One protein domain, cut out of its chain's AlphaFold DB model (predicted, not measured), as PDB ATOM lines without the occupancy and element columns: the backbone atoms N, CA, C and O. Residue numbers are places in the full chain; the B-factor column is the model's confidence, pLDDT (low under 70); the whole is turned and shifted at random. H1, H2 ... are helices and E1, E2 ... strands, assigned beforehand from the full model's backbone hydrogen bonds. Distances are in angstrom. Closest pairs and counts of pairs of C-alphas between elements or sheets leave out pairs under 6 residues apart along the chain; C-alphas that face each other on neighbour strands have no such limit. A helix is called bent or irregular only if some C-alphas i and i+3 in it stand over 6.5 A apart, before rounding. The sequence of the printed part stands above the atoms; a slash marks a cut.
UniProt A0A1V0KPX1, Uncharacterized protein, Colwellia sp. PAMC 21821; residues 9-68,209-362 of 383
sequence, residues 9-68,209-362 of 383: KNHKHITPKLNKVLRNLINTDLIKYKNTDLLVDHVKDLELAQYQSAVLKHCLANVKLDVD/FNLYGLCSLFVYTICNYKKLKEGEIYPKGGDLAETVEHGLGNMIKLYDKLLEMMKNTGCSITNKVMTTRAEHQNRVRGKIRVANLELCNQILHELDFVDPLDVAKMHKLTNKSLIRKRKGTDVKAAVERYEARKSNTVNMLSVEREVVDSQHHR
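What this domain is: This is residues 9 to 68 and 209 to 362 of the 383 residues of an uncharacterized protein of Colwellia sp. PAMC 21821 (UniProt A0A1V0KPX1). Two antiparallel sheets, one of four strands and one of three, form the core, and the long helix H3 passes along an edge strand of each, E2 and E8. The helices H2, H6, H7 and H8 gather at one end of the longest axis, H5 and H9 lie at the other, and H1 and H4 are at the periphery. The printed part has 214 residues, in the order H1 H2 H3 E1 E2 E3 E4 E5 H4 E6 H5 E7 H6 H7 H8 E8 H9; the sheets run E2 E6 E5 E4 and E3 E7 E8. The class is mixed, helices and strands; the whole is compact, with a radius of gyration of the C-alphas of 17.1 A and spans of 51 by 44 by 34 A.

How they stand to each other: H1, residues 16 to 23, is close to but not clearly touching H3, residues 46 to 61, with closest C-alphas 18 and 48 at 7.0 A. H2, residues 36 to 44, touches H7, residues 316 to 324, at a steep tilt of 63 degrees, opposite ways, with closest C-alphas 40 and 320 at 5.8 A. H3, with residues 46 to 53 alone, touches H6, residues 308 to 313, at a shallow tilt of 31 degrees, closest C-alphas 49 and 309 at 5.1 A. E1, residues 65 to 68, pairs with no named strand. E2, residues 209 to 212, is antiparallel to E6, residues 275 to 282, with N 211 and O 276 at 2.8 A. E6 is antiparallel to E5, residues 251 to 256, with N 253 and O 279 at 2.7 A. E5 forms a hairpin with E4, residues 243 to 246, with N 244 and O 254 at 2.8 A. H4, residues 257 to 265, is on this sheet at a height of 8.9 A, over none of its strands. E7, residues 303 to 306, is antiparallel to E3, residues 221 to 223, with N 222 and O 304 at 2.9 A, and to E8, residues 348 to 350, with N 305 and O 349 at 2.7 A. H3 only grazes both sheets. H8, residues 328 to 339, is on the sheet E3 E7 E8 at a height of 7.7 A and forms a helical hairpin with H7. H5, residues 290 to 295, touches H9, residues 353 to 362, with closest C-alphas 294 and 361 at 5.2 A; H5 is irregular, C-alphas 291 and 294 being 8.4 A apart. Every O i to N i+4 pair is within hydrogen-bond range in H1, H3, H4, H6, H7, H8 and H9, against 3 of 5 in H2 and 0 of 2 in H5, where 2 of 3 O i to N i+3 pairs are.

Where its parts are: H1 begins at C-alpha 16, (-31.138, 9.412, -20.610). From first to last C-alpha, H3 measures 22.3 A, E6 21.9 A, E5 and H8 16.4 A each, and H9 14.2 A. H9 ends at C-alpha 362, (-57.042, 14.551, -40.270).

The domain as a whole: The C-alphas of Ala 291 and Lys 342, the two farthest apart, are 54.4 A apart. Residues 69 to 208 are cut out, and C-alphas 68 and 209 are 9.7 A apart across the cut. The links H1 to H2 and E3 to E4 are long. The mean pLDDT of the printed part is 92.5, and no printed residue is under 70.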
ATOM      1  N   LYS A   9     -39.098  10.322 -19.435       78.19
ATOM      2  CA  LYS A   9     -39.850   9.071 -19.244       78.19
ATOM      3  C   LYS A   9     -40.944   8.797 -20.287       78.19
ATOM      4  O   LYS A   9     -41.397   7.667 -20.402       78.19
ATOM      5  N   ASN A  10     -41.380   9.816 -21.029       82.19
ATOM      6  CA  ASN A  10     -42.445   9.674 -22.023       82.19
ATOM      7  C   ASN A  10     -41.918   9.242 -23.402       82.19
ATOM      8  O   ASN A  10     -42.717   9.047 -24.315       82.19
ATOM      9  N   HIS A  11     -40.597   9.101 -23.563       86.62
ATOM     10  CA  HIS A  11     -39.938   8.918 -24.856       86.62
ATOM     11  C   HIS A  11     -38.932   7.769 -24.787       86.62
ATOM     12  O   HIS A  11     -37.794   7.948 -24.361       86.62
ATOM     13  N   LYS A  12     -39.365   6.574 -25.200       89.19
ATOM     14  CA  LYS A  12     -38.572   5.336 -25.081       89.19
ATOM     15  C   LYS A  12     -37.301   5.333 -25.941       89.19
ATOM     16  O   LYS A  12     -36.351   4.648 -25.593       89.19
ATOM     17  N   HIS A  13     -37.279   6.089 -27.039       90.88
ATOM     18  CA  HIS A  13     -36.143   6.185 -27.965       90.88
ATOM     19  C   HIS A  13     -35.009   7.094 -27.465       90.88
ATOM     20  O   HIS A  13     -34.000   7.247 -28.146       90.88
ATOM     21  N   ILE A  14     -35.171   7.731 -26.302       92.81
ATOM     22  CA  ILE A  14     -34.213   8.696 -25.759       92.81
ATOM     23  C   ILE A  14     -33.345   8.023 -24.705       92.81
ATOM     24  O   ILE A  14     -33.835   7.621 -23.651       92.81
ATOM     25  N   THR A  15     -32.035   8.004 -24.942       93.50
ATOM     26  CA  THR A  15     -31.044   7.512 -23.980       93.50
ATOM     27  C   THR A  15     -30.800   8.577 -22.905       93.50
ATOM     28  O   THR A  15     -30.220   9.627 -23.210       93.50
ATOM     29  N   PRO A  16     -31.184   8.359 -21.627       91.19
ATOM     30  CA  PRO A  16     -31.138   9.412 -20.610       91.19
ATOM     31  C   PRO A  16     -29.736   9.980 -20.367       91.19
ATOM     32  O   PRO A  16     -29.591  11.192 -20.193       91.19
ATOM     33  N   LYS A  17     -28.704   9.122 -20.399       93.56
ATOM     34  CA  LYS A  17     -27.293   9.507 -20.229       93.56
ATOM     35  C   LYS A  17     -26.849  10.490 -21.318       93.56
ATOM     36  O   LYS A  17     -26.392  11.582 -20.994       93.56
ATOM     37  N   LEU A  18     -27.055  10.150 -22.590       95.25
ATOM     38  CA  LEU A  18     -26.653  10.991 -23.724       95.25
ATOM     39  C   LEU A  18     -27.494  12.270 -23.811       95.25
ATOM     40  O   LEU A  18     -26.960  13.355 -24.018       95.25
ATOM     41  N   ASN A  19     -28.799  12.197 -23.533       93.19
ATOM     42  CA  ASN A  19     -29.631  13.398 -23.446       93.19
ATOM     43  C   ASN A  19     -29.170  14.344 -22.319       93.19
ATOM     44  O   ASN A  19     -29.244  15.561 -22.477       93.19
ATOM     45  N   LYS A  20     -28.673  13.818 -21.187       93.31
ATOM     46  CA  LYS A  20     -28.072  14.640 -20.123       93.31
ATOM     47  C   LYS A  20     -26.820  15.368 -20.617       93.31
ATOM     48  O   LYS A  20     -26.696  16.556 -20.336       93.31
ATOM     49  N   VAL A  21     -25.949  14.695 -21.374       94.75
ATOM     50  CA  VAL A  21     -24.771  15.325 -22.001       94.75
ATOM     51  C   VAL A  21     -25.201  16.486 -22.900       94.75
ATOM     52  O   VAL A  21     -24.714  17.598 -22.729       94.75
ATOM     53  N   LEU A  22     -26.188  16.271 -23.775       94.69
ATOM     54  CA  LEU A  22     -26.690  17.313 -24.678       94.69
ATOM     55  C   LEU A  22     -27.307  18.507 -23.934       94.69
ATOM     56  O   LEU A  22     -27.057  19.651 -24.300       94.69
ATOM     57  N   ARG A  23     -28.067  18.272 -22.856       92.88
ATOM     58  CA  ARG A  23     -28.608  19.363 -22.023       92.88
ATOM     59  C   ARG A  23     -27.516  20.205 -21.376       92.88
ATOM     60  O   ARG A  23     -27.677  21.414 -21.265       92.88
ATOM     61  N   ASN A  24     -26.408  19.583 -20.979       92.88
ATOM     62  CA  ASN A  24     -25.278  20.285 -20.377       92.88
ATOM     63  C   ASN A  24     -24.554  21.211 -21.373       92.88
ATOM     64  O   ASN A  24     -23.654  21.943 -20.958       92.88
ATOM     65  N   LEU A  25     -24.923  21.209 -22.659       93.06
ATOM     66  CA  LEU A  25     -24.455  22.180 -23.653       93.06
ATOM     67  C   LEU A  25     -25.164  23.536 -23.534       93.06
ATOM     68  O   LEU A  25     -24.678  24.524 -24.082       93.06
ATOM     69  N   ILE A  26     -26.278  23.597 -22.803       91.94
ATOM     70  CA  ILE A  26     -26.970  24.836 -22.451       91.94
ATOM     71  C   ILE A  26     -26.396  25.349 -21.125       91.94
ATOM     72  O   ILE A  26     -26.336  24.625 -20.133       91.94
ATOM     73  N   ASN A  27     -25.974  26.610 -21.104       90.25
ATOM     74  CA  ASN A  27     -25.750  27.354 -19.874       90.25
ATOM     75  C   ASN A  27     -27.121  27.785 -19.329       90.25
ATOM     76  O   ASN A  27     -27.820  28.584 -19.956       90.25
ATOM     77  N   THR A  28     -27.517  27.220 -18.189       89.06
ATOM     78  CA  THR A  28     -28.826  27.461 -17.567       89.06
ATOM     79  C   THR A  28     -28.951  28.842 -16.947       89.06
ATOM     80  O   THR A  28     -30.048  29.386 -16.956       89.06
ATOM     81  N   ASP A  29     -27.848  29.420 -16.477       88.12
ATOM     82  CA  ASP A  29     -27.837  30.734 -15.826       88.12
ATOM     83  C   ASP A  29     -28.018  31.848 -16.862       88.12
ATOM     84  O   ASP A  29     -28.715  32.831 -16.634       88.12
ATOM     85  N   LEU A  30     -27.428  31.660 -18.046       88.62
ATOM     86  CA  LEU A  30     -27.507  32.602 -19.163       88.62
ATOM     87  C   LEU A  30     -28.613  32.262 -20.175       88.62
ATOM     88  O   LEU A  30     -28.799  33.008 -21.135       88.62
ATOM     89  N   ILE A  31     -29.297  31.126 -20.003       89.06
ATOM     90  CA  ILE A  31     -30.342  30.595 -20.896       89.06
ATOM     91  C   ILE A  31     -29.914  30.677 -22.375       89.06
ATOM     92  O   ILE A  31     -30.609  31.202 -23.251       89.06
ATOM     93  N   LYS A  32     -28.714  30.168 -22.654       89.75
ATOM     94  CA  LYS A  32     -28.129  30.094 -23.999       89.75
ATOM     95  C   LYS A  32     -27.164  28.924 -24.091       89.75
ATOM     96  O   LYS A  32     -26.710  28.399 -23.077       89.75
ATOM     97  N   TYR A  33     -26.821  28.520 -25.302       91.25
ATOM     98  CA  TYR A  33     -25.772  27.527 -25.502       91.25
ATOM     99  C   TYR A  33     -24.389  28.028 -25.051       91.25
ATOM    100  O   TYR A  33     -24.120  29.231 -25.006       91.25
ATOM    101  N   LYS A  34     -23.509  27.081 -24.713       91.50
ATOM    102  CA  LYS A  34     -22.091  27.321 -24.405       91.50
ATOM    103  C   LYS A  34     -21.306  27.794 -25.643       91.50
ATOM    104  O   LYS A  34     -21.852  27.886 -26.739       91.50
ATOM    105  N   ASN A  35     -20.028  28.142 -25.461       86.69
ATOM    106  CA  ASN A  35     -19.200  28.726 -26.524       86.69
ATOM    107  C   ASN A  35     -19.054  27.797 -27.750       86.69
ATOM    108  O   ASN A  35     -19.060  26.575 -27.628       86.69
ATOM    109  N   THR A  36     -18.898  28.376 -28.945       84.50
ATOM    110  CA  THR A  36     -18.876  27.609 -30.203       84.50
ATOM    111  C   THR A  36     -17.795  26.524 -30.216       84.50
ATOM    112  O   THR A  36     -18.049  25.440 -30.726       84.50
ATOM    113  N   ASP A  37     -16.607  26.790 -29.668       85.25
ATOM    114  CA  ASP A  37     -15.485  25.847 -29.737       85.25
ATOM    115  C   ASP A  37     -15.761  24.549 -28.966       85.25
ATOM    116  O   ASP A  37     -15.562  23.475 -29.530       85.25
ATOM    117  N   LEU A  38     -16.340  24.627 -27.758       89.00
ATOM    118  CA  LEU A  38     -16.776  23.433 -27.023       89.00
ATOM    119  C   LEU A  38     -17.891  22.685 -27.763       89.00
ATOM    120  O   LEU A  38     -17.939  21.455 -27.736       89.00
ATOM    121  N   LEU A  39     -18.804  23.405 -28.421       93.00
ATOM    122  CA  LEU A  39     -19.911  22.780 -29.150       93.00
ATOM    123  C   LEU A  39     -19.433  22.008 -30.384       93.00
ATOM    124  O   LEU A  39     -19.983  20.950 -30.681       93.00
ATOM    125  N   VAL A  40     -18.415  22.510 -31.092       94.12
ATOM    126  CA  VAL A  40     -17.854  21.840 -32.276       94.12
ATOM    127  C   VAL A  40     -17.326  20.454 -31.924       94.12
ATOM    128  O   VAL A  40     -17.564  19.514 -32.680       94.12
ATOM    129  N   ASP A  41     -16.648  20.318 -30.786       93.88
ATOM    130  CA  ASP A  41     -16.098  19.030 -30.362       93.88
ATOM    131  C   ASP A  41     -17.219  18.015 -30.067       93.88
ATOM    132  O   ASP A  41     -17.117  16.863 -30.477       93.88
ATOM    133  N   HIS A  42     -18.352  18.458 -29.506       95.50
ATOM    134  CA  HIS A  42     -19.525  17.596 -29.294       95.50
ATOM    135  C   HIS A  42     -20.257  17.238 -30.594       95.50
ATOM    136  O   HIS A  42     -20.760  16.129 -30.719       95.50
ATOM    137  N   VAL A  43     -20.322  18.146 -31.574       94.94
ATOM    138  CA  VAL A  43     -20.908  17.840 -32.895       94.94
ATOM    139  C   VAL A  43     -20.057  16.821 -33.665       94.94
ATOM    140  O   VAL A  43     -20.583  16.083 -34.494       94.94
ATOM    141  N   LYS A  44     -18.746  16.766 -33.396       96.12
ATOM    142  CA  LYS A  44     -17.821  15.789 -33.992       96.12
ATOM    143  C   LYS A  44     -17.717  14.474 -33.218       96.12
ATOM    144  O   LYS A  44     -17.130  13.532 -33.747       96.12
ATOM    145  N   ASP A  45     -18.260  14.410 -32.008       97.25
ATOM    146  CA  ASP A  45     -18.298  13.192 -31.209       97.25
ATOM    147  C   ASP A  45     -19.160  12.129 -31.910       97.25
ATOM    148  O   ASP A  45     -20.341  12.346 -32.194       97.25
ATOM    149  N   LEU A  46     -18.551  10.983 -32.231       96.75
ATOM    150  CA  LEU A  46     -19.211   9.934 -33.007       96.75
ATOM    151  C   LEU A  46     -20.330   9.237 -32.225       96.75
ATOM    152  O   LEU A  46     -21.331   8.875 -32.838       96.75
ATOM    153  N   GLU A  47     -20.207   9.077 -30.903       97.31
ATOM    154  CA  GLU A  47     -21.254   8.464 -30.075       97.31
ATOM    155  C   GLU A  47     -22.501   9.363 -30.059       97.31
ATOM    156  O   GLU A  47     -23.623   8.904 -30.306       97.31
ATOM    157  N   LEU A  48     -22.313  10.670 -29.855       97.44
ATOM    158  CA  LEU A  48     -23.395  11.652 -29.901       97.44
ATOM    159  C   LEU A  48     -23.995  11.770 -31.304       97.44
ATOM    160  O   LEU A  48     -25.221  11.819 -31.426       97.44
ATOM    161  N   ALA A  49     -23.177  11.777 -32.356       98.00
ATOM    162  CA  ALA A  49     -23.659  11.832 -33.733       98.00
ATOM    163  C   ALA A  49     -24.483  10.588 -34.106       98.00
ATOM    164  O   ALA A  49     -25.561  10.723 -34.687       98.00
ATOM    165  N   GLN A  50     -24.037   9.387 -33.718       98.19
ATOM    166  CA  GLN A  50     -24.782   8.139 -33.923       98.19
ATOM    167  C   GLN A  50     -26.123   8.177 -33.189       98.19
ATOM    168  O   GLN A  50     -27.169   7.886 -33.772       98.19
ATOM    169  N   TYR A  51     -26.107   8.607 -31.928       97.88
ATOM    170  CA  TYR A  51     -27.316   8.766 -31.132       97.88
ATOM    171  C   TYR A  51     -28.297   9.769 -31.756       97.88
ATOM    172  O   TYR A  51     -29.482   9.470 -31.895       97.88
ATOM    173  N   GLN A  52     -27.829  10.949 -32.172       98.19
ATOM    174  CA  GLN A  52     -28.681  11.973 -32.782       98.19
ATOM    175  C   GLN A  52     -29.192  11.564 -34.169       98.19
ATOM    176  O   GLN A  52     -30.337  11.875 -34.491       98.19
ATOM    177  N   SER A  53     -28.410  10.810 -34.951       98.50
ATOM    178  CA  SER A  53     -28.859  10.202 -36.212       98.50
ATOM    179  C   SER A  53     -30.006   9.217 -35.981       98.50
ATOM    180  O   SER A  53     -31.057   9.322 -36.619       98.50
ATOM    181  N   ALA A  54     -29.863   8.313 -35.006       98.25
ATOM    182  CA  ALA A  54     -30.909   7.357 -34.648       98.25
ATOM    183  C   ALA A  54     -32.185   8.055 -34.140       98.25
ATOM    184  O   ALA A  54     -33.291   7.703 -34.554       98.25
ATOM    185  N   VAL A  55     -32.041   9.082 -33.292       98.00
ATOM    186  CA  VAL A  55     -33.171   9.888 -32.803       98.00
ATOM    187  C   VAL A  55     -33.866  10.626 -33.947       98.00
ATOM    188  O   VAL A  55     -35.094  10.605 -34.013       98.00
ATOM    189  N   LEU A  56     -33.117  11.245 -34.865       98.25
ATOM    190  CA  LEU A  56     -33.684  11.939 -36.022       98.25
ATOM    191  C   LEU A  56     -34.488  10.976 -36.902       98.25
ATOM    192  O   LEU A  56     -35.656  11.249 -37.171       98.25
ATOM    193  N   LYS A  57     -33.912   9.825 -37.276       98.19
ATOM    194  CA  LYS A  57     -34.599   8.782 -38.059       98.19
ATOM    195  C   LYS A  57     -35.882   8.317 -37.369       98.19
ATOM    196  O   LYS A  57     -36.937   8.271 -37.999       98.19
ATOM    197  N   HIS A  58     -35.823   8.058 -36.060       97.31
ATOM    198  CA  HIS A  58     -37.006   7.698 -35.279       97.31
ATOM    199  C   HIS A  58     -38.080   8.794 -35.321       97.31
ATOM    200  O   HIS A  58     -39.252   8.494 -35.552       97.31
ATOM    201  N   CYS A  59     -37.705  10.056 -35.106       96.69
ATOM    202  CA  CYS A  59     -38.651  11.166 -35.108       96.69
ATOM    203  C   CYS A  59     -39.276  11.410 -36.486       96.69
ATOM    204  O   CYS A  59     -40.476  11.663 -36.538       96.69
ATOM    205  N   LEU A  60     -38.506  11.311 -37.576       97.06
ATOM    206  CA  LEU A  60     -39.016  11.467 -38.943       97.06
ATOM    207  C   LEU A  60     -39.979  10.333 -39.324       97.06
ATOM    208  O   LEU A  60     -41.026  10.601 -39.906       97.06
ATOM    209  N   ALA A  61     -39.705   9.097 -38.901       96.19
ATOM    210  CA  ALA A  61     -40.620   7.970 -39.097       96.19
ATOM    211  C   ALA A  61     -41.896   8.053 -38.229       96.19
ATOM    212  O   ALA A  61     -42.911   7.440 -38.544       96.19
ATOM    213  N   ASN A  62     -41.861   8.803 -37.120       94.94
ATOM    214  CA  ASN A  62     -42.943   8.875 -36.129       94.94
ATOM    215  C   ASN A  62     -43.457  10.307 -35.915       94.94
ATOM    216  O   ASN A  62     -43.851  10.671 -34.798       94.94
ATOM    217  N   VAL A  63     -43.444  11.134 -36.966       93.81
ATOM    218  CA  VAL A  63     -43.880  12.534 -36.888       93.81
ATOM    219  C   VAL A  63     -45.289  12.630 -36.311       93.81
ATOM    220  O   VAL A  63     -46.173  11.839 -36.632       93.81
ATOM    221  N   LYS A  64     -45.501  13.622 -35.442       94.25
ATOM    222  CA  LYS A  64     -46.815  13.986 -34.904       94.25
ATOM    223  C   LYS A  64     -47.042  15.466 -35.131       94.25
ATOM    224  O   LYS A  64     -46.418  16.287 -34.456       94.25
ATOM    225  N   LEU A  65     -47.922  15.782 -36.077       95.69
ATOM    226  CA  LEU A  65     -48.298  17.160 -36.361       95.69
ATOM    227  C   LEU A  65     -49.235  17.730 -35.304       95.69
ATOM    228  O   LEU A  65     -50.115  17.047 -34.773       95.69
ATOM    229  N   ASP A  66     -49.071  19.021 -35.064       95.62
ATOM    230  CA  ASP A  66     -49.898  19.819 -34.180       95.62
ATOM    231  C   ASP A  66     -50.142  21.221 -34.806       95.62
ATOM    232  O   ASP A  66     -49.503  21.580 -35.802       95.62
ATOM    233  N   VAL A  67     -51.113  21.993 -34.288       96.75
ATOM    234  CA  VAL A  67     -51.440  23.346 -34.795       96.75
ATOM    235  C   VAL A  67     -51.099  24.394 -33.744       96.75
ATOM    236  O   VAL A  67     -51.805  24.526 -32.744       96.75
ATOM    237  N   ASP A  68     -50.061  25.186 -33.995       94.12
ATOM    238  CA  ASP A  68     -49.609  26.231 -33.072       94.12
ATOM    239  C   ASP A  68     -50.347  27.554 -33.234       94.12
ATOM    240  O   ASP A  68     -50.420  28.362 -32.304       94.12
ATOM    241  N   PHE A 209     -44.103  19.933 -35.907       96.50
ATOM    242  CA  PHE A 209     -43.836  18.731 -35.132       96.50
ATOM    243  C   PHE A 209     -42.582  18.906 -34.280       96.50
ATOM    244  O   PHE A 209     -41.664  19.665 -34.603       96.50
ATOM    245  N   ASN A 210     -42.552  18.177 -33.168       96.19
ATOM    246  CA  ASN A 210     -41.421  18.163 -32.250       96.19
ATOM    247  C   ASN A 210     -40.533  16.947 -32.520       96.19
ATOM    248  O   ASN A 210     -41.014  15.816 -32.587       96.19
ATOM    249  N   LEU A 211     -39.231  17.190 -32.598       96.38
ATOM    250  CA  LEU A 211     -38.171  16.196 -32.682       96.38
ATOM    251  C   LEU A 211     -37.645  15.951 -31.258       96.38
ATOM    252  O   LEU A 211     -36.672  16.565 -30.812       96.38
ATOM    253  N   TYR A 212     -38.365  15.127 -30.493       95.56
ATOM    254  CA  TYR A 212     -38.032  14.841 -29.093       95.56
ATOM    255  C   TYR A 212     -36.740  14.024 -28.983       95.56
ATOM    256  O   TYR A 212     -36.611  12.966 -29.590       95.56
ATOM    257  N   GLY A 213     -35.811  14.492 -28.156       95.06
ATOM    258  CA  GLY A 213     -34.458  13.956 -27.992       95.06
ATOM    259  C   GLY A 213     -33.423  14.581 -28.930       95.06
ATOM    260  O   GLY A 213     -32.228  14.346 -28.738       95.06
ATOM    261  N   LEU A 214     -33.858  15.369 -29.920       96.44
ATOM    262  CA  LEU A 214     -32.979  15.961 -30.919       96.44
ATOM    263  C   LEU A 214     -32.517  17.352 -30.478       96.44
ATOM    264  O   LEU A 214     -33.315  18.286 -30.358       96.44
ATOM    265  N   CYS A 215     -31.220  17.486 -30.236       95.25
ATOM    266  CA  CYS A 215     -30.548  18.740 -29.938       95.25
ATOM    267  C   CYS A 215     -30.415  19.575 -31.210       95.25
ATOM    268  O   CYS A 215     -29.921  19.076 -32.224       95.25
ATOM    269  N   SER A 216     -30.794  20.858 -31.138       93.75
ATOM    270  CA  SER A 216     -30.791  21.730 -32.313       93.75
ATOM    271  C   SER A 216     -29.422  21.760 -32.971       93.75
ATOM    272  O   SER A 216     -29.391  21.755 -34.188       93.75
ATOM    273  N   LEU A 217     -28.305  21.671 -32.234       93.44
ATOM    274  CA  LEU A 217     -26.933  21.665 -32.777       93.44
ATOM    275  C   LEU A 217     -26.652  20.594 -33.842       93.44
ATOM    276  O   LEU A 217     -25.772  20.801 -34.666       93.44
ATOM    277  N   PHE A 218     -27.410  19.498 -33.870       95.88
ATOM    278  CA  PHE A 218     -27.255  18.424 -34.860       95.88
ATOM    279  C   PHE A 218     -28.236  18.540 -36.041       95.88
ATOM    280  O   PHE A 218     -28.243  17.700 -36.931       95.88
ATOM    281  N   VAL A 219     -29.070  19.585 -36.065       95.75
ATOM    282  CA  VAL A 219     -30.141  19.784 -37.056       95.75
ATOM    283  C   VAL A 219     -29.742  20.772 -38.148       95.75
ATOM    284  O   VAL A 219     -29.935  21.980 -38.019       95.75
ATOM    285  N   TYR A 220     -29.200  20.263 -39.249       96.50
ATOM    286  CA  TYR A 220     -28.870  21.067 -40.426       96.50
ATOM    287  C   TYR A 220     -29.812  20.706 -41.559       96.50
ATOM    288  O   TYR A 220     -30.001  19.527 -41.847       96.50
ATOM    289  N   THR A 221     -30.426  21.711 -42.175       96.31
ATOM    290  CA  THR A 221     -31.533  21.474 -43.104       96.31
ATOM    291  C   THR A 221     -31.409  22.257 -44.391       96.31
ATOM    292  O   THR A 221     -30.982  23.414 -44.369       96.31
ATOM    293  N   ILE A 222     -31.892  21.658 -45.472       95.00
ATOM    294  CA  ILE A 222     -32.089  22.281 -46.779       95.00
ATOM    295  C   ILE A 222     -33.588  22.210 -47.081       95.00
ATOM    296  O   ILE A 222     -34.228  21.198 -46.817       95.00
ATOM    297  N   CYS A 223     -34.168  23.294 -47.597       93.88
ATOM    298  CA  CYS A 223     -35.558  23.285 -48.042       93.88
ATOM    299  C   CYS A 223     -35.626  23.296 -49.569       93.88
ATOM    300  O   CYS A 223     -35.084  24.197 -50.212       93.88
ATOM    301  N   ASN A 224     -36.338  22.326 -50.139       91.69
ATOM    302  CA  ASN A 224     -36.461  22.150 -51.588       91.69
ATOM    303  C   ASN A 224     -37.616  22.952 -52.204       91.69
ATOM    304  O   ASN A 224     -37.756  23.034 -53.429       91.69
ATOM    305  N   TYR A 225     -38.430  23.609 -51.376       90.69
ATOM    306  CA  TYR A 225     -39.566  24.379 -51.857       90.69
ATOM    307  C   TYR A 225     -39.134  25.718 -52.473       90.69
ATOM    308  O   TYR A 225     -39.022  26.746 -51.803       90.69
ATOM    309  N   LYS A 226     -38.988  25.719 -53.801       85.94
ATOM    310  CA  LYS A 226     -38.463  26.832 -54.621       85.94
ATOM    311  C   LYS A 226     -39.158  28.191 -54.450       85.94
ATOM    312  O   LYS A 226     -38.618  29.206 -54.876       85.94
ATOM    313  N   LYS A 227     -40.374  28.241 -53.886       85.69
ATOM    314  CA  LYS A 227     -41.114  29.505 -53.687       85.69
ATOM    315  C   LYS A 227     -40.796  30.190 -52.353       85.69
ATOM    316  O   LYS A 227     -41.268  31.310 -52.140       85.69
ATOM    317  N   LEU A 228     -40.063  29.541 -51.444       85.19
ATOM    318  CA  LEU A 228     -39.548  30.216 -50.255       85.19
ATOM    319  C   LEU A 228     -38.358  31.088 -50.659       85.19
ATOM    320  O   LEU A 228     -37.455  30.649 -51.362       85.19
ATOM    321  N   LYS A 229     -38.383  32.345 -50.217       83.50
ATOM    322  CA  LYS A 229     -37.224  33.239 -50.315       83.50
ATOM    323  C   LYS A 229     -36.121  32.774 -49.358       83.50
ATOM    324  O   LYS A 229     -36.356  31.913 -48.512       83.50
ATOM    325  N   GLU A 230     -34.941  33.378 -49.444       84.12
ATOM    326  CA  GLU A 230     -33.937  33.204 -48.395       84.12
ATOM    327  C   GLU A 230     -34.522  33.659 -47.047       84.12
ATOM    328  O   GLU A 230     -35.189  34.694 -46.980       84.12
ATOM    329  N   GLY A 231     -34.339  32.850 -46.005       87.31
ATOM    330  CA  GLY A 231     -34.773  33.197 -44.656       87.31
ATOM    331  C   GLY A 231     -33.632  33.732 -43.795       87.31
ATOM    332  O   GLY A 231     -32.569  34.127 -44.281       87.31
ATOM    333  N   GLU A 232     -33.864  33.766 -42.489       91.81
ATOM    334  CA  GLU A 232     -32.967  34.384 -41.518       91.81
ATOM    335  C   GLU A 232     -32.475  33.387 -40.462       91.81
ATOM    336  O   GLU A 232     -32.972  32.270 -40.330       91.81
ATOM    337  N   ILE A 233     -31.461  33.799 -39.706       92.62
ATOM    338  CA  ILE A 233     -30.965  33.068 -38.538       92.62
ATOM    339  C   ILE A 233     -31.026  33.974 -37.319       92.62
ATOM    340  O   ILE A 233     -30.825  35.187 -37.424       92.62
ATOM    341  N   TYR A 234     -31.286  33.369 -36.163       89.62
ATOM    342  CA  TYR A 234     -31.380  34.083 -34.899       89.62
ATOM    343  C   TYR A 234     -30.602  33.373 -33.784       89.62
ATOM    344  O   TYR A 234     -30.625  32.138 -33.728       89.62
ATOM    345  N   PRO A 235     -29.970  34.134 -32.868       87.81
ATOM    346  CA  PRO A 235     -29.860  35.602 -32.862       87.81
ATOM    347  C   PRO A 235     -29.044  36.164 -34.046       87.81
ATOM    348  O   PRO A 235     -28.096  35.538 -34.515       87.81
ATOM    349  N   LYS A 236     -29.424  37.350 -34.548       86.00
ATOM    350  CA  LYS A 236     -28.698  38.018 -35.645       86.00
ATOM    351  C   LYS A 236     -27.305  38.422 -35.158       86.00
ATOM    352  O   LYS A 236     -27.188  39.039 -34.106       86.00
ATOM    353  N   GLY A 237     -26.268  38.064 -35.916       77.69
ATOM    354  CA  GLY A 237     -24.874  38.368 -35.566       77.69
ATOM    355  C   GLY A 237     -24.321  37.598 -34.359       77.69
ATOM    356  O   GLY A 237     -23.254  37.951 -33.873       77.69
ATOM    357  N   GLY A 238     -25.029  36.577 -33.860       78.06
ATOM    358  CA  GLY A 238     -24.567  35.772 -32.728       78.06
ATOM    359  C   GLY A 238     -23.552  34.684 -33.100       78.06
ATOM    360  O   GLY A 238     -23.403  34.304 -34.260       78.06
ATOM    361  N   ASP A 239     -22.908  34.123 -32.074       81.44
ATOM    362  CA  ASP A 239     -21.916  33.037 -32.189       81.44
ATOM    363  C   ASP A 239     -22.513  31.649 -32.489       81.44
ATOM    364  O   ASP A 239     -21.783  30.668 -32.683       81.44
ATOM    365  N   LEU A 240     -23.842  31.551 -32.503       87.12
ATOM    366  CA  LEU A 240     -24.609  30.336 -32.745       87.12
ATOM    367  C   LEU A 240     -25.974  30.694 -33.338       87.12
ATOM    368  O   LEU A 240     -26.660  31.573 -32.818       87.12
ATOM    369  N   ALA A 241     -26.411  29.952 -34.356       88.69
ATOM    370  CA  ALA A 241     -27.790  30.012 -34.835       88.69
ATOM    371  C   ALA A 241     -28.686  29.045 -34.037       88.69
ATOM    372  O   ALA A 241     -28.689  27.831 -34.262       88.69
ATOM    373  N   GLU A 242     -29.467  29.594 -33.108       89.06
ATOM    374  CA  GLU A 242     -30.444  28.853 -32.296       89.06
ATOM    375  C   GLU A 242     -31.757  28.597 -33.046       89.06
ATOM    376  O   GLU A 242     -32.458  27.616 -32.786       89.06
ATOM    377  N   THR A 243     -32.101  29.509 -33.957       92.81
ATOM    378  CA  THR A 243     -33.282  29.453 -34.816       92.81
ATOM    379  C   THR A 243     -32.873  29.704 -36.260       92.81
ATOM    380  O   THR A 243     -32.071  30.598 -36.540       92.81
ATOM    381  N   VAL A 244     -33.461  28.937 -37.170       94.38
ATOM    382  CA  VAL A 244     -33.260  29.019 -38.615       94.38
ATOM    383  C   VAL A 244     -34.617  29.151 -39.279       94.38
ATOM    384  O   VAL A 244     -35.533  28.386 -38.987       94.38
ATOM    385  N   GLU A 245     -34.742  30.102 -40.188       94.94
ATOM    386  CA  GLU A 245     -35.922  30.290 -41.014       94.94
ATOM    387  C   GLU A 245     -35.567  30.009 -42.477       94.94
ATOM    388  O   GLU A 245     -34.546  30.466 -42.991       94.94
ATOM    389  N   HIS A 246     -36.433  29.264 -43.158       93.38
ATOM    390  CA  HIS A 246     -36.454  29.122 -44.610       93.38
ATOM    391  C   HIS A 246     -37.654  29.915 -45.121       93.38
ATOM    392  O   HIS A 246     -38.795  29.521 -44.875       93.38
ATOM    393  N   GLY A 247     -37.427  31.034 -45.812       90.25
ATOM    394  CA  GLY A 247     -38.490  31.939 -46.259       90.25
ATOM    395  C   GLY A 247     -38.675  33.193 -45.411       90.25
ATOM    396  O   GLY A 247     -38.152  33.315 -44.310       90.25
ATOM    397  N   LEU A 248     -39.485  34.118 -45.938       83.19
ATOM    398  CA  LEU A 248     -39.928  35.336 -45.258       83.19
ATOM    399  C   LEU A 248     -41.459  35.411 -45.285       83.19
ATOM    400  O   LEU A 248     -42.094  35.424 -46.346       83.19
ATOM    401  N   GLY A 249     -42.075  35.486 -44.105       77.06
ATOM    402  CA  GLY A 249     -43.518  35.658 -43.921       77.06
ATOM    403  C   GLY A 249     -44.353  34.383 -44.086       77.06
ATOM    404  O   GLY A 249     -45.177  34.113 -43.218       77.06
ATOM    405  N   ASN A 250     -44.169  33.632 -45.177       86.50
ATOM    406  CA  ASN A 250     -44.517  32.208 -45.249       86.50
ATOM    407  C   ASN A 250     -43.193  31.456 -45.164       86.50
ATOM    408  O   ASN A 250     -42.330  31.715 -46.001       86.50
ATOM    409  N   MET A 251     -43.006  30.636 -44.134       94.00
ATOM    410  CA  MET A 251     -41.683  30.103 -43.815       94.00
ATOM    411  C   MET A 251     -41.732  28.802 -43.032       94.00
ATOM    412  O   MET A 251     -42.694  28.546 -42.308       94.00
ATOM    413  N   ILE A 252     -40.668  28.014 -43.154       96.00
ATOM    414  CA  ILE A 252     -40.376  26.902 -42.251       96.00
ATOM    415  C   ILE A 252     -39.366  27.401 -41.223       96.00
ATOM    416  O   ILE A 252     -38.296  27.882 -41.584       96.00
ATOM    417  N   LYS A 253     -39.705  27.285 -39.945       96.06
ATOM    418  CA  LYS A 253     -38.886  27.689 -38.812       96.06
ATOM    419  C   LYS A 253     -38.400  26.451 -38.071       96.06
ATOM    420  O   LYS A 253     -39.208  25.630 -37.640       96.06
ATOM    421  N   LEU A 254     -37.091  26.348 -37.886       96.44
ATOM    422  CA  LEU A 254     -36.446  25.363 -37.028       96.44
ATOM    423  C   LEU A 254     -35.843  26.048 -35.818       96.44
ATOM    424  O   LEU A 254     -35.156  27.053 -35.964       96.44
ATOM    425  N   TYR A 255     -36.087  25.522 -34.625       95.44
ATOM    426  CA  TYR A 255     -35.548  26.116 -33.406       95.44
ATOM    427  C   TYR A 255     -35.431  25.114 -32.268       95.44
ATOM    428  O   TYR A 255     -36.162  24.121 -32.212       95.44
ATOM    429  N   ASP A 256     -34.530  25.404 -31.330       93.69
ATOM    430  CA  ASP A 256     -34.483  24.685 -30.062       93.69
ATOM    431  C   ASP A 256     -35.709  25.038 -29.212       93.69
ATOM    432  O   ASP A 256     -35.840  26.140 -28.671       93.69
ATOM    433  N   LYS A 257     -36.636  24.087 -29.115       93.31
ATOM    434  CA  LYS A 257     -37.891  24.265 -28.398       93.31
ATOM    435  C   LYS A 257     -37.683  24.268 -26.890       93.31
ATOM    436  O   LYS A 257     -38.404  24.974 -26.192       93.31
ATOM    437  N   LEU A 258     -36.723  23.499 -26.376       91.62
ATOM    438  CA  LEU A 258     -36.437  23.489 -24.942       91.62
ATOM    439  C   LEU A 258     -35.890  24.851 -24.506       91.62
ATOM    440  O   LEU A 258     -36.383  25.418 -23.534       91.62
ATOM    441  N   LEU A 259     -34.935  25.395 -25.261       91.31
ATOM    442  CA  LEU A 259     -34.346  26.703 -25.000       91.31
ATOM    443  C   LEU A 259     -35.378  27.832 -25.119       91.31
ATOM    444  O   LEU A 259     -35.434  28.703 -24.254       91.31
ATOM    445  N   GLU A 260     -36.241  27.801 -26.141       91.50
ATOM    446  CA  GLU A 260     -37.352  28.755 -26.275       91.50
ATOM    447  C   GLU A 260     -38.303  28.697 -25.072       91.50
ATOM    448  O   GLU A 260     -38.687  29.735 -24.529       91.50
ATOM    449  N   MET A 261     -38.629  27.497 -24.591       87.56
ATOM    450  CA  MET A 261     -39.455  27.335 -23.397       87.56
ATOM    451  C   MET A 261     -38.766  27.850 -22.132       87.56
ATOM    452  O   MET A 261     -39.434  28.466 -21.301       87.56
ATOM    453  N   MET A 262     -37.457  27.636 -21.968       88.00
ATOM    454  CA  MET A 262     -36.701  28.205 -20.845       88.00
ATOM    455  C   MET A 262     -36.763  29.733 -20.862       88.00
ATOM    456  O   MET A 262     -37.085  30.329 -19.840       88.00
ATOM    457  N   LYS A 263     -36.538  30.358 -22.026       89.38
ATOM    458  CA  LYS A 263     -36.597  31.821 -22.188       89.38
ATOM    459  C   LYS A 263     -37.974  32.388 -21.846       89.38
ATOM    460  O   LYS A 263     -38.063  33.442 -21.230       89.38
ATOM    461  N   ASN A 264     -39.041  31.674 -22.205       85.50
ATOM    462  CA  ASN A 264     -40.411  32.155 -22.021       85.50
ATOM    463  C   ASN A 264     -41.013  31.848 -20.643       85.50
ATOM    464  O   ASN A 264     -41.960  32.516 -20.242       85.50
ATOM    465  N   THR A 265     -40.531  30.817 -19.943       81.38
ATOM    466  CA  THR A 265     -41.187  30.318 -18.715       81.38
ATOM    467  C   THR A 265     -40.253  30.128 -17.524       81.38
ATOM    468  O   THR A 265     -40.724  29.774 -16.448       81.38
ATOM    469  N   GLY A 266     -38.937  30.285 -17.697       80.31
ATOM    470  CA  GLY A 266     -37.945  30.010 -16.651       80.31
ATOM    471  C   GLY A 266     -37.883  28.540 -16.215       80.31
ATOM    472  O   GLY A 266     -37.371  28.231 -15.142       80.31
ATOM    473  N   CYS A 267     -38.449  27.608 -16.993       74.88
ATOM    474  CA  CYS A 267     -38.588  26.221 -16.554       74.88
ATOM    475  C   CYS A 267     -37.241  25.478 -16.411       74.88
ATOM    476  O   CYS A 267     -36.343  25.604 -17.242       74.88
ATOM    477  N   SER A 268     -37.135  24.626 -15.382       80.88
ATOM    478  CA  SER A 268     -35.974  23.744 -15.181       80.88
ATOM    479  C   SER A 268     -35.887  22.640 -16.245       80.88
ATOM    480  O   SER A 268     -36.901  22.046 -16.644       80.88
ATOM    481  N   ILE A 269     -34.655  22.316 -16.656       81.88
ATOM    482  CA  ILE A 269     -34.358  21.335 -17.711       81.88
ATOM    483  C   ILE A 269     -33.969  19.938 -17.215       81.88
ATOM    484  O   ILE A 269     -33.883  19.016 -18.028       81.88
ATOM    485  N   THR A 270     -33.761  19.731 -15.910       79.19
ATOM    486  CA  THR A 270     -33.107  18.522 -15.361       79.19
ATOM    487  C   THR A 270     -33.753  17.204 -15.811       79.19
ATOM    488  O   THR A 270     -33.053  16.247 -16.133       79.19
ATOM    489  N   ASN A 271     -35.084  17.175 -15.932       78.25
ATOM    490  CA  ASN A 271     -35.858  15.991 -16.334       78.25
ATOM    491  C   ASN A 271     -36.510  16.136 -17.719       78.25
ATOM    492  O   ASN A 271     -37.510  15.473 -18.019       78.25
ATOM    493  N   LYS A 272     -35.994  17.053 -18.543       85.56
ATOM    494  CA  LYS A 272     -36.560  17.396 -19.849       85.56
ATOM    495  C   LYS A 272     -35.780  16.760 -20.991       85.56
ATOM    496  O   LYS A 272     -34.584  16.526 -20.884       85.56
ATOM    497  N   VAL A 273     -36.427  16.473 -22.102       89.62
ATOM    498  CA  VAL A 273     -35.746  16.014 -23.315       89.62
ATOM    499  C   VAL A 273     -35.278  17.220 -24.110       89.62
ATOM    500  O   VAL A 273     -36.014  18.207 -24.202       89.62
ATOM    501  N   MET A 274     -34.082  17.140 -24.701       93.62
ATOM    502  CA  MET A 274     -33.723  18.078 -25.765       93.62
ATOM    503  C   MET A 274     -34.809  18.009 -26.830       93.62
ATOM    504  O   MET A 274     -35.310  16.927 -27.119       93.62
ATOM    505  N   THR A 275     -35.257  19.145 -27.344       94.75
ATOM    506  CA  THR A 275     -36.335  19.151 -28.332       94.75
ATOM    507  C   THR A 275     -36.047  20.222 -29.353       94.75
ATOM    508  O   THR A 275     -35.971  21.396 -29.005       94.75
ATOM    509  N   THR A 276     -35.960  19.818 -30.610       96.19
ATOM    510  CA  THR A 276     -35.981  20.735 -31.747       96.19
ATOM    511  C   THR A 276     -37.383  20.727 -32.334       96.19
ATOM    512  O   THR A 276     -38.047  19.691 -32.336       96.19
ATOM    513  N   ARG A 277     -37.867  21.865 -32.822       96.81
ATOM    514  CA  ARG A 277     -39.166  21.952 -33.490       96.81
ATOM    515  C   ARG A 277     -38.997  22.439 -34.917       96.81
ATOM    516  O   ARG A 277     -38.257  23.393 -35.133       96.81
ATOM    517  N   ALA A 278     -39.711  21.802 -35.842       97.38
ATOM    518  CA  ALA A 278     -39.922  22.290 -37.199       97.38
ATOM    519  C   ALA A 278     -41.372  22.776 -37.322       97.38
ATOM    520  O   ALA A 278     -42.309  22.053 -36.982       97.38
ATOM    521  N   GLU A 279     -41.553  24.012 -37.774       97.44
ATOM    522  CA  GLU A 279     -42.846  24.691 -37.819       97.44
ATOM    523  C   GLU A 279     -43.015  25.404 -39.159       97.44
ATOM    524  O   GLU A 279     -42.212  26.252 -39.530       97.44
ATOM    525  N   HIS A 280     -44.074  25.088 -39.891       97.12
ATOM    526  CA  HIS A 280     -44.477  25.821 -41.077       97.12
ATOM    527  C   HIS A 280     -45.464  26.913 -40.677       97.12
ATOM    528  O   HIS A 280     -46.611  26.631 -40.334       97.12
ATOM    529  N   GLN A 281     -45.014  28.164 -40.751       96.00
ATOM    530  CA  GLN A 281     -45.842  29.344 -40.532       96.00
ATOM    531  C   GLN A 281     -46.498  29.780 -41.841       96.00
ATOM    532  O   GLN A 281     -45.894  30.485 -42.656       96.00
ATOM    533  N   ASN A 282     -47.752  29.376 -42.055       94.69
ATOM    534  CA  ASN A 282     -48.471  29.635 -43.295       94.69
ATOM    535  C   ASN A 282     -49.380  30.864 -43.177       94.69
ATOM    536  O   ASN A 282     -50.514  30.800 -42.692       94.69
ATOM    537  N   ARG A 283     -48.927  32.004 -43.711       92.19
ATOM    538  CA  ARG A 283     -49.810  33.150 -43.989       92.19
ATOM    539  C   ARG A 283     -50.654  32.858 -45.230       92.19
ATOM    540  O   ARG A 283     -50.231  33.130 -46.356       92.19
ATOM    541  N   VAL A 284     -51.858  32.331 -45.018       91.44
ATOM    542  CA  VAL A 284     -52.749  31.844 -46.079       91.44
ATOM    543  C   VAL A 284     -53.189  32.988 -47.002       91.44
ATOM    544  O   VAL A 284     -54.114  33.753 -46.719       91.44
ATOM    545  N   ARG A 285     -52.526  33.102 -48.160       80.31
ATOM    546  CA  ARG A 285     -52.848  34.109 -49.190       80.31
ATOM    547  C   ARG A 285     -54.064  33.735 -50.037       80.31
ATOM    548  O   ARG A 285     -54.702  34.623 -50.600       80.31
ATOM    549  N   GLY A 286     -54.426  32.452 -50.093       78.25
ATOM    550  CA  GLY A 286     -55.615  31.972 -50.800       78.25
ATOM    551  C   GLY A 286     -56.930  32.446 -50.169       78.25
ATOM    552  O   GLY A 286     -56.971  32.923 -49.030       78.25
ATOM    553  N   LYS A 287     -58.039  32.296 -50.901       86.81
ATOM    554  CA  LYS A 287     -59.407  32.512 -50.387       86.81
ATOM    555  C   LYS A 287     -59.946  31.252 -49.687       86.81
ATOM    556  O   LYS A 287     -61.114  30.908 -49.855       86.81
ATOM    557  N   ILE A 288     -59.101  30.560 -48.918       95.69
ATOM    558  CA  ILE A 288     -59.504  29.359 -48.177       95.69
ATOM    559  C   ILE A 288     -60.422  29.782 -47.032       95.69
ATOM    560  O   ILE A 288     -60.143  30.744 -46.311       95.69
ATOM    561  N   ARG A 289     -61.551  29.091 -46.900       97.12
ATOM    562  CA  ARG A 289     -62.554  29.338 -45.861       97.12
ATOM    563  C   ARG A 289     -62.464  28.270 -44.780       97.12
ATOM    564  O   ARG A 289     -62.002  27.173 -45.068       97.12
ATOM    565  N   VAL A 290     -62.979  28.548 -43.583       97.69
ATOM    566  CA  VAL A 290     -63.075  27.549 -42.496       97.69
ATOM    567  C   VAL A 290     -63.830  26.291 -42.945       97.69
ATOM    568  O   VAL A 290     -63.474  25.192 -42.537       97.69
ATOM    569  N   ALA A 291     -64.814  26.429 -43.844       97.31
ATOM    570  CA  ALA A 291     -65.519  25.299 -44.460       97.31
ATOM    571  C   ALA A 291     -64.594  24.282 -45.163       97.31
ATOM    572  O   ALA A 291     -64.941  23.107 -45.248       97.31
ATOM    573  N   ASN A 292     -63.423  24.742 -45.609       97.19
ATOM    574  CA  ASN A 292     -62.423  23.980 -46.351       97.19
ATOM    575  C   ASN A 292     -61.053  24.056 -45.646       97.19
ATOM    576  O   ASN A 292     -60.022  24.155 -46.311       97.19
ATOM    577  N   LEU A 293     -61.036  24.124 -44.309       97.50
ATOM    578  CA  LEU A 293     -59.810  24.288 -43.519       97.50
ATOM    579  C   LEU A 293     -58.759  23.216 -43.855       97.50
ATOM    580  O   LEU A 293     -57.581  23.526 -43.954       97.50
ATOM    581  N   GLU A 294     -59.191  21.986 -44.102       96.12
ATOM    582  CA  GLU A 294     -58.366  20.842 -44.496       96.12
ATOM    583  C   GLU A 294     -57.635  21.001 -45.836       96.12
ATOM    584  O   GLU A 294     -56.721  20.232 -46.111       96.12
ATOM    585  N   LEU A 295     -58.014  21.988 -46.658       95.00
ATOM    586  CA  LEU A 295     -57.336  22.308 -47.918       95.00
ATOM    587  C   LEU A 295     -56.193  23.319 -47.739       95.00
ATOM    588  O   LEU A 295     -55.540  23.692 -48.714       95.00
ATOM    589  N   CYS A 296     -55.963  23.825 -46.522       95.06
ATOM    590  CA  CYS A 296     -54.770  24.618 -46.245       95.06
ATOM    591  C   CYS A 296     -53.527  23.773 -46.519       95.06
ATOM    592  O   CYS A 296     -53.412  22.661 -46.020       95.06
ATOM    593  N   ASN A 297     -52.585  24.307 -47.291       91.94
ATOM    594  CA  ASN A 297     -51.354  23.599 -47.608       91.94
ATOM    595  C   ASN A 297     -50.360  23.615 -46.439       91.94
ATOM    596  O   ASN A 297     -50.354  24.536 -45.616       91.94
ATOM    597  N   GLN A 298     -49.481  22.621 -46.443       92.88
ATOM    598  CA  GLN A 298     -48.299  22.526 -45.597       92.88
ATOM    599  C   GLN A 298     -47.098  22.125 -46.466       92.88
ATOM    600  O   GLN A 298     -47.293  21.538 -47.530       92.88
ATOM    601  N   ILE A 299     -45.882  22.485 -46.056       95.44
ATOM    602  CA  ILE A 299     -44.648  22.191 -46.814       95.44
ATOM    603  C   ILE A 299     -43.533  21.606 -45.936       95.44
ATOM    604  O   ILE A 299     -42.362  21.686 -46.277       95.44
ATOM    605  N   LEU A 300     -43.871  21.028 -44.784       96.75
ATOM    606  CA  LEU A 300     -42.892  20.448 -43.861       96.75
ATOM    607  C   LEU A 300     -42.163  19.228 -44.444       96.75
ATOM    608  O   LEU A 300     -41.041  18.956 -44.035       96.75
ATOM    609  N   HIS A 301     -42.774  18.522 -45.398       96.31
ATOM    610  CA  HIS A 301     -42.145  17.411 -46.124       96.31
ATOM    611  C   HIS A 301     -41.105  17.869 -47.162       96.31
ATOM    612  O   HIS A 301     -40.361  17.051 -47.680       96.31
ATOM    613  N   GLU A 302     -41.039  19.167 -47.473       96.19
ATOM    614  CA  GLU A 302     -40.033  19.751 -48.378       96.19
ATOM    615  C   GLU A 302     -38.716  20.077 -47.646       96.19
ATOM    616  O   GLU A 302     -37.860  20.790 -48.179       96.19
ATOM    617  N   LEU A 303     -38.594  19.654 -46.387       96.38
ATOM    618  CA  LEU A 303     -37.448  19.899 -45.530       96.38
ATOM    619  C   LEU A 303     -36.599  18.631 -45.426       96.38
ATOM    620  O   LEU A 303     -37.014  17.652 -44.802       96.38
ATOM    621  N   ASP A 304     -35.391  18.703 -45.970       97.25
ATOM    622  CA  ASP A 304     -34.396  17.651 -45.842       97.25
ATOM    623  C   ASP A 304     -33.430  17.982 -44.708       97.25
ATOM    624  O   ASP A 304     -32.994  19.123 -44.535       97.25
ATOM    625  N   PHE A 305     -33.066  16.958 -43.953       98.25
ATOM    626  CA  PHE A 305     -32.149  16.996 -42.831       98.25
ATOM    627  C   PHE A 305     -30.860  16.280 -43.219       98.25
ATOM    628  O   PHE A 305     -30.891  15.136 -43.660       98.25
ATOM    629  N   VAL A 306     -29.720  16.930 -43.021       98.25
ATOM    630  CA  VAL A 306     -28.413  16.283 -43.162       98.25
ATOM    631  C   VAL A 306     -28.239  15.292 -42.011       98.25
ATOM    632  O   VAL A 306     -28.420  15.680 -40.852       98.25
ATOM    633  N   ASP A 307     -27.887  14.034 -42.297       98.25
ATOM    634  CA  ASP A 307     -27.652  13.030 -41.255       98.25
ATOM    635  C   ASP A 307     -26.534  13.507 -40.296       98.25
ATOM    636  O   ASP A 307     -25.421  13.811 -40.746       98.25
ATOM    637  N   PRO A 308     -26.789  13.568 -38.972       98.25
ATOM    638  CA  PRO A 308     -25.794  13.947 -37.969       98.25
ATOM    639  C   PRO A 308     -24.455  13.209 -38.088       98.25
ATOM    640  O   PRO A 308     -23.409  13.796 -37.801       98.25
ATOM    641  N   LEU A 309     -24.466  11.949 -38.540       97.31
ATOM    642  CA  LEU A 309     -23.247  11.169 -38.757       97.31
ATOM    643  C   LEU A 309     -22.347  11.759 -39.838       97.31
ATOM    644  O   LEU A 309     -21.124  11.741 -39.697       97.31
ATOM    645  N   ASP A 310     -22.932  12.286 -40.907       96.81
ATOM    646  CA  ASP A 310     -22.166  12.852 -42.011       96.81
ATOM    647  C   ASP A 310     -21.648  14.247 -41.647       96.81
ATOM    648  O   ASP A 310     -20.502  14.578 -41.952       96.81
ATOM    649  N   VAL A 311     -22.409  15.013 -40.856       96.38
ATOM    650  CA  VAL A 311     -21.936  16.282 -40.272       96.38
ATOM    651  C   VAL A 311     -20.729  16.064 -39.348       96.38
ATOM    652  O   VAL A 311     -19.748  16.807 -39.418       96.38
ATOM    653  N   ALA A 312     -20.730  15.020 -38.516       96.75
ATOM    654  CA  ALA A 312     -19.607  14.730 -37.619       96.75
ATOM    655  C   ALA A 312     -18.287  14.462 -38.375       96.75
ATOM    656  O   ALA A 312     -17.207  14.870 -37.922       96.75
ATOM    657  N   LYS A 313     -18.378  13.849 -39.565       95.31
ATOM    658  CA  LYS A 313     -17.241  13.557 -40.457       95.31
ATOM    659  C   LYS A 313     -16.730  14.783 -41.216       95.31
ATOM    660  O   LYS A 313     -15.595  14.767 -41.696       95.31
ATOM    661  N   MET A 314     -17.518  15.855 -41.325       95.06
ATOM    662  CA  MET A 314     -17.067  17.085 -41.975       95.06
ATOM    663  C   MET A 314     -15.885  17.722 -41.224       95.06
ATOM    664  O   MET A 314     -15.650  17.519 -40.023       95.06
ATOM    665  N   HIS A 315     -15.100  18.515 -41.956       94.44
ATOM    666  CA  HIS A 315     -13.937  19.205 -41.401       94.44
ATOM    667  C   HIS A 315     -14.333  20.139 -40.241       94.44
ATOM    668  O   HIS A 315     -15.383  20.781 -40.282       94.44
ATOM    669  N   LYS A 316     -13.469  20.277 -39.221       94.25
ATOM    670  CA  LYS A 316     -13.760  21.062 -38.001       94.25
ATOM    671  C   LYS A 316     -14.177  22.506 -38.308       94.25
ATOM    672  O   LYS A 316     -15.130  23.006 -37.716       94.25
ATOM    673  N   LEU A 317     -13.520  23.152 -39.276       93.75
ATOM    674  CA  LEU A 317     -13.877  24.509 -39.715       93.75
ATOM    675  C   LEU A 317     -15.260  24.576 -40.379       93.75
ATOM    676  O   LEU A 317     -15.986  25.545 -40.164       93.75
ATOM    677  N   THR A 318     -15.645  23.544 -41.136       94.62
ATOM    678  CA  THR A 318     -16.989  23.443 -41.720       94.62
ATOM    679  C   THR A 318     -18.029  23.361 -40.610       94.62
ATOM    680  O   THR A 318     -18.963  24.155 -40.611       94.62
ATOM    681  N   ASN A 319     -17.822  22.506 -39.603       94.38
ATOM    682  CA  ASN A 319     -18.747  22.382 -38.471       94.38
ATOM    683  C   ASN A 319     -18.839  23.676 -37.664       94.38
ATOM    684  O   ASN A 319     -19.940  24.134 -37.368       94.38
ATOM    685  N   LYS A 320     -17.707  24.331 -37.381       93.94
ATOM    686  CA  LYS A 320     -17.687  25.644 -36.717       93.94
ATOM    687  C   LYS A 320     -18.479  26.698 -37.498       93.94
ATOM    688  O   LYS A 320     -19.253  27.445 -36.900       93.94
ATOM    689  N   SER A 321     -18.317  26.746 -38.824       93.12
ATOM    690  CA  SER A 321     -19.100  27.643 -39.680       93.12
ATOM    691  C   SER A 321     -20.575  27.280 -39.656       93.12
ATOM    692  O   SER A 321     -21.398  28.171 -39.498       93.12
ATOM    693  N   LEU A 322     -20.914  25.996 -39.777       93.88
ATOM    694  CA  LEU A 322     -22.297  25.541 -39.816       93.88
ATOM    695  C   LEU A 322     -23.008  25.839 -38.502       93.88
ATOM    696  O   LEU A 322     -24.120  26.326 -38.539       93.88
ATOM    697  N   ILE A 323     -22.383  25.643 -37.342       92.81
ATOM    698  CA  ILE A 323     -22.962  26.017 -36.039       92.81
ATOM    699  C   ILE A 323     -23.359  27.509 -36.009       92.81
ATOM    700  O   ILE A 323     -24.446  27.862 -35.549       92.81
ATOM    701  N   ARG A 324     -22.521  28.390 -36.567       91.06
ATOM    702  CA  ARG A 324     -22.783  29.839 -36.658       91.06
ATOM    703  C   ARG A 324     -23.796  30.206 -37.746       91.06
ATOM    704  O   ARG A 324     -24.648  31.061 -37.538       91.06
ATOM    705  N   LYS A 325     -23.682  29.579 -38.916       88.88
ATOM    706  CA  LYS A 325     -24.390  29.907 -40.157       88.88
ATOM    707  C   LYS A 325     -25.138  28.676 -40.652       88.88
ATOM    708  O   LYS A 325     -24.598  27.836 -41.366       88.88
ATOM    709  N   ARG A 326     -26.399  28.574 -40.235       89.81
ATOM    710  CA  ARG A 326     -27.270  27.415 -40.492       89.81
ATOM    711  C   ARG A 326     -28.296  27.647 -41.591       89.81
ATOM    712  O   ARG A 326     -29.256  26.888 -41.690       89.81
ATOM    713  N   LYS A 327     -28.137  28.705 -42.389       91.25
ATOM    714  CA  LYS A 327     -29.047  28.964 -43.507       91.25
ATOM    715  C   LYS A 327     -28.988  27.797 -44.488       91.25
ATOM    716  O   LYS A 327     -27.924  27.221 -44.696       91.25
ATOM    717  N   GLY A 328     -30.112  27.486 -45.132       91.44
ATOM    718  CA  GLY A 328     -30.177  26.373 -46.084       91.44
ATOM    719  C   GLY A 328     -29.136  26.463 -47.208       91.44
ATOM    720  O   GLY A 328     -28.596  25.443 -47.615       91.44
ATOM    721  N   THR A 329     -28.789  27.673 -47.656       91.69
ATOM    722  CA  THR A 329     -27.730  27.922 -48.651       91.69
ATOM    723  C   THR A 329     -26.333  27.586 -48.126       91.69
ATOM    724  O   THR A 329     -25.565  26.930 -48.827       91.69
ATOM    725  N   ASP A 330     -26.014  27.969 -46.888       93.62
ATOM    726  CA  ASP A 330     -24.739  27.646 -46.235       93.62
ATOM    727  C   ASP A 330     -24.598  26.135 -46.002       93.62
ATOM    728  O   ASP A 330     -23.532  25.563 -46.253       93.62
ATOM    729  N   VAL A 331     -25.683  25.483 -45.560       95.50
ATOM    730  CA  VAL A 331     -25.743  24.023 -45.379       95.50
ATOM    731  C   VAL A 331     -25.542  23.321 -46.718       95.50
ATOM    732  O   VAL A 331     -24.671  22.460 -46.822       95.50
ATOM    733  N   LYS A 332     -26.278  23.728 -47.758       95.00
ATOM    734  CA  LYS A 332     -26.159  23.164 -49.105       95.00
ATOM    735  C   LYS A 332     -24.735  23.277 -49.647       95.00
ATOM    736  O   LYS A 332     -24.159  22.274 -50.051       95.00
ATOM    737  N   ALA A 333     -24.126  24.457 -49.557       95.31
ATOM    738  CA  ALA A 333     -22.754  24.657 -50.012       95.31
ATOM    739  C   ALA A 333     -21.739  23.816 -49.212       95.31
ATOM    740  O   ALA A 333     -20.703  23.414 -49.741       95.31
ATOM    741  N   ALA A 334     -21.990  23.559 -47.924       95.88
ATOM    742  CA  ALA A 334     -21.144  22.679 -47.119       95.88
ATOM    743  C   ALA A 334     -21.273  21.205 -47.528       95.88
ATOM    744  O   ALA A 334     -20.248  20.527 -47.606       95.88
ATOM    745  N   VAL A 335     -22.494  20.745 -47.815       96.06
ATOM    746  CA  VAL A 335     -22.775  19.403 -48.348       96.06
ATOM    747  C   VAL A 335     -22.070  19.211 -49.691       96.06
ATOM    748  O   VAL A 335     -21.231  18.323 -49.802       96.06
ATOM    749  N   GLU A 336     -22.278  20.118 -50.647       95.25
ATOM    750  CA  GLU A 336     -21.660  20.055 -51.982       95.25
ATOM    751  C   GLU A 336     -20.123  19.995 -51.908       95.25
ATOM    752  O   GLU A 336     -19.483  19.183 -52.575       95.25
ATOM    753  N   ARG A 337     -19.498  20.807 -51.038       94.19
ATOM    754  CA  ARG A 337     -18.038  20.763 -50.820       94.19
ATOM    755  C   ARG A 337     -17.556  19.451 -50.204       94.19
ATOM    756  O   ARG A 337     -16.410  19.063 -50.438       94.19
ATOM    757  N   TYR A 338     -18.361  18.826 -49.351       93.06
ATOM    758  CA  TYR A 338     -18.004  17.559 -48.720       93.06
ATOM    759  C   TYR A 338     -18.086  16.402 -49.723       93.06
ATOM    760  O   TYR A 338     -17.158  15.594 -49.766       93.06
ATOM    761  N   GLU A 339     -19.127  16.381 -50.557       93.25
ATOM    762  CA  GLU A 339     -19.358  15.374 -51.605       93.25
ATOM    763  C   GLU A 339     -18.399  15.497 -52.793       93.25
ATOM    764  O   GLU A 339     -18.043  14.497 -53.408       93.25
ATOM    765  N   ALA A 340     -17.888  16.698 -53.083       91.31
ATOM    766  CA  ALA A 340     -16.869  16.894 -54.118       91.31
ATOM    767  C   ALA A 340     -15.554  16.126 -53.852       91.31
ATOM    768  O   ALA A 340     -14.712  15.991 -54.743       91.31
ATOM    769  N   ARG A 341     -15.339  15.624 -52.629       86.50
ATOM    770  CA  ARG A 341     -14.195  14.767 -52.296       86.50
ATOM    771  C   ARG A 341     -14.531  13.315 -52.642       86.50
ATOM    772  O   ARG A 341     -15.558  12.802 -52.209       86.50
ATOM    773  N   LYS A 342     -13.641  12.642 -53.386       72.44
ATOM    774  CA  LYS A 342     -13.812  11.235 -53.801       72.44
ATOM    775  C   LYS A 342     -14.260  10.372 -52.613       72.44
ATOM    776  O   LYS A 342     -13.638  10.451 -51.558       72.44
ATOM    777  N   SER A 343     -15.285   9.538 -52.820       79.56
ATOM    778  CA  SER A 343     -15.892   8.588 -51.859       79.56
ATOM    779  C   SER A 343     -16.799   9.149 -50.751       79.56
ATOM    780  O   SER A 343     -17.322   8.365 -49.963       79.56
ATOM    781  N   ASN A 344     -17.058  10.458 -50.707       86.19
ATOM    782  CA  ASN A 344     -18.013  11.022 -49.753       86.19
ATOM    783  C   ASN A 344     -19.424  11.107 -50.349       86.19
ATOM    784  O   ASN A 344     -19.609  11.633 -51.443       86.19
ATOM    785  N   THR A 345     -20.423  10.676 -49.585       90.88
ATOM    786  CA  THR A 345     -21.850  10.891 -49.866       90.88
ATOM    787  C   THR A 345     -22.526  11.388 -48.601       90.88
ATOM    788  O   THR A 345     -22.221  10.882 -47.516       90.88
ATOM    789  N   VAL A 346     -23.440  12.350 -48.715       94.75
ATOM    790  CA  VAL A 346     -24.220  12.829 -47.573       94.75
ATOM    791  C   VAL A 346     -25.608  12.211 -47.602       94.75
ATOM    792  O   VAL A 346     -26.340  12.328 -48.581       94.75
ATOM    793  N   ASN A 347     -26.005  11.584 -46.498       96.75
ATOM    794  CA  ASN A 347     -27.361  11.081 -46.356       96.75
ATOM    795  C   ASN A 347     -28.303  12.234 -46.002       96.75
ATOM    796  O   ASN A 347     -28.175  12.866 -44.949       96.75
ATOM    797  N   MET A 348     -29.271  12.479 -46.882       97.31
ATOM    798  CA  MET A 348     -30.373  13.404 -46.639       97.31
ATOM    799  C   MET A 348     -31.582  12.614 -46.141       97.31
ATOM    800  O   MET A 348     -32.021  11.654 -46.770       97.31
ATOM    801  N   LEU A 349     -32.107  13.009 -44.988       97.94
ATOM    802  CA  LEU A 349     -33.248  12.389 -44.329       97.94
ATOM    803  C   LEU A 349     -34.439  13.339 -44.414       97.94
ATOM    804  O   LEU A 349     -34.302  14.519 -44.113       97.94
ATOM    805  N   SER A 350     -35.616  12.842 -44.757       96.69
ATOM    806  CA  SER A 350     -36.832  13.652 -44.816       96.69
ATOM    807  C   SER A 350     -38.009  12.895 -44.222       96.69
ATOM    808  O   SER A 350     -37.944  11.693 -43.958       96.69
ATOM    809  N   VAL A 351     -39.078  13.629 -43.931       96.31
ATOM    810  CA  VAL A 351     -40.346  13.018 -43.540       96.31
ATOM    811  C   VAL A 351     -41.133  12.647 -44.796       96.31
ATOM    812  O   VAL A 351     -41.220  13.438 -45.735       96.31
ATOM    813  N   GLU A 352     -41.747  11.466 -44.798       96.25
ATOM    814  CA  GLU A 352     -42.590  11.004 -45.903       96.25
ATOM    815  C   GLU A 352     -43.789  11.936 -46.124       96.25
ATOM    816  O   GLU A 352     -44.559  12.233 -45.199       96.25
ATOM    817  N   ARG A 353     -43.970  12.390 -47.369       96.62
ATOM    818  CA  ARG A 353     -45.011  13.352 -47.761       96.62
ATOM    819  C   ARG A 353     -46.402  12.852 -47.385       96.62
ATOM    820  O   ARG A 353     -47.166  13.582 -46.756       96.62
ATOM    821  N   GLU A 354     -46.702  11.602 -47.718       96.44
ATOM    822  CA  GLU A 354     -47.998  10.957 -47.511       96.44
ATOM    823  C   GLU A 354     -48.380  10.931 -46.027       96.44
ATOM    824  O   GLU A 354     -49.526  11.217 -45.664       96.44
ATOM    825  N   VAL A 355     -47.411  10.645 -45.150       95.25
ATOM    826  CA  VAL A 355     -47.613  10.616 -43.696       95.25
ATOM    827  C   VAL A 355     -47.970  12.007 -43.176       95.25
ATOM    828  O   VAL A 355     -48.936  12.155 -42.419       95.25
ATOM    829  N   VAL A 356     -47.224  13.037 -43.587       96.25
ATOM    830  CA  VAL A 356     -47.469  14.418 -43.145       96.25
ATOM    831  C   VAL A 356     -48.806  14.929 -43.675       96.25
ATOM    832  O   VAL A 356     -49.598  15.464 -42.898       96.25
ATOM    833  N   ASP A 357     -49.096  14.726 -44.959       96.44
ATOM    834  CA  ASP A 357     -50.334  15.189 -45.591       96.44
ATOM    835  C   ASP A 357     -51.572  14.510 -44.989       96.44
ATOM    836  O   ASP A 357     -52.559  15.182 -44.673       96.44
ATOM    837  N   SER A 358     -51.508  13.201 -44.733       96.31
ATOM    838  CA  SER A 358     -52.588  12.454 -44.079       96.31
ATOM    839  C   SER A 358     -52.856  12.955 -42.654       96.31
ATOM    840  O   SER A 358     -54.003  13.241 -42.280       96.31
ATOM    841  N   GLN A 359     -51.802  13.137 -41.849       96.50
ATOM    842  CA  GLN A 359     -51.946  13.673 -40.496       96.50
ATOM    843  C   GLN A 359     -52.497  15.097 -40.493       96.50
ATOM    844  O   GLN A 359     -53.385  15.404 -39.693       96.50
ATOM    845  N   HIS A 360     -51.998  15.942 -41.394       97.31
ATOM    846  CA  HIS A 360     -52.431  17.321 -41.559       97.31
ATOM    847  C   HIS A 360     -53.918  17.391 -41.905       97.31
ATOM    848  O   HIS A 360     -54.693  18.055 -41.212       97.31
ATOM    849  N   HIS A 361     -54.352  16.621 -42.905       97.75
ATOM    850  CA  HIS A 361     -55.750  16.553 -43.314       97.75
ATOM    851  C   HIS A 361     -56.666  16.104 -42.165       97.75
ATOM    852  O   HIS A 361     -57.699  16.730 -41.903       97.75
ATOM    853  N   ARG A 362     -56.279  15.057 -41.424       97.50
ATOM    854  CA  ARG A 362     -57.042  14.551 -40.270       97.50
ATOM    855  C   ARG A 362     -57.148  15.584 -39.146       97.50
ATOM    856  O   ARG A 362     -58.232  15.788 -38.588       97.50
TER     857      ARG A 362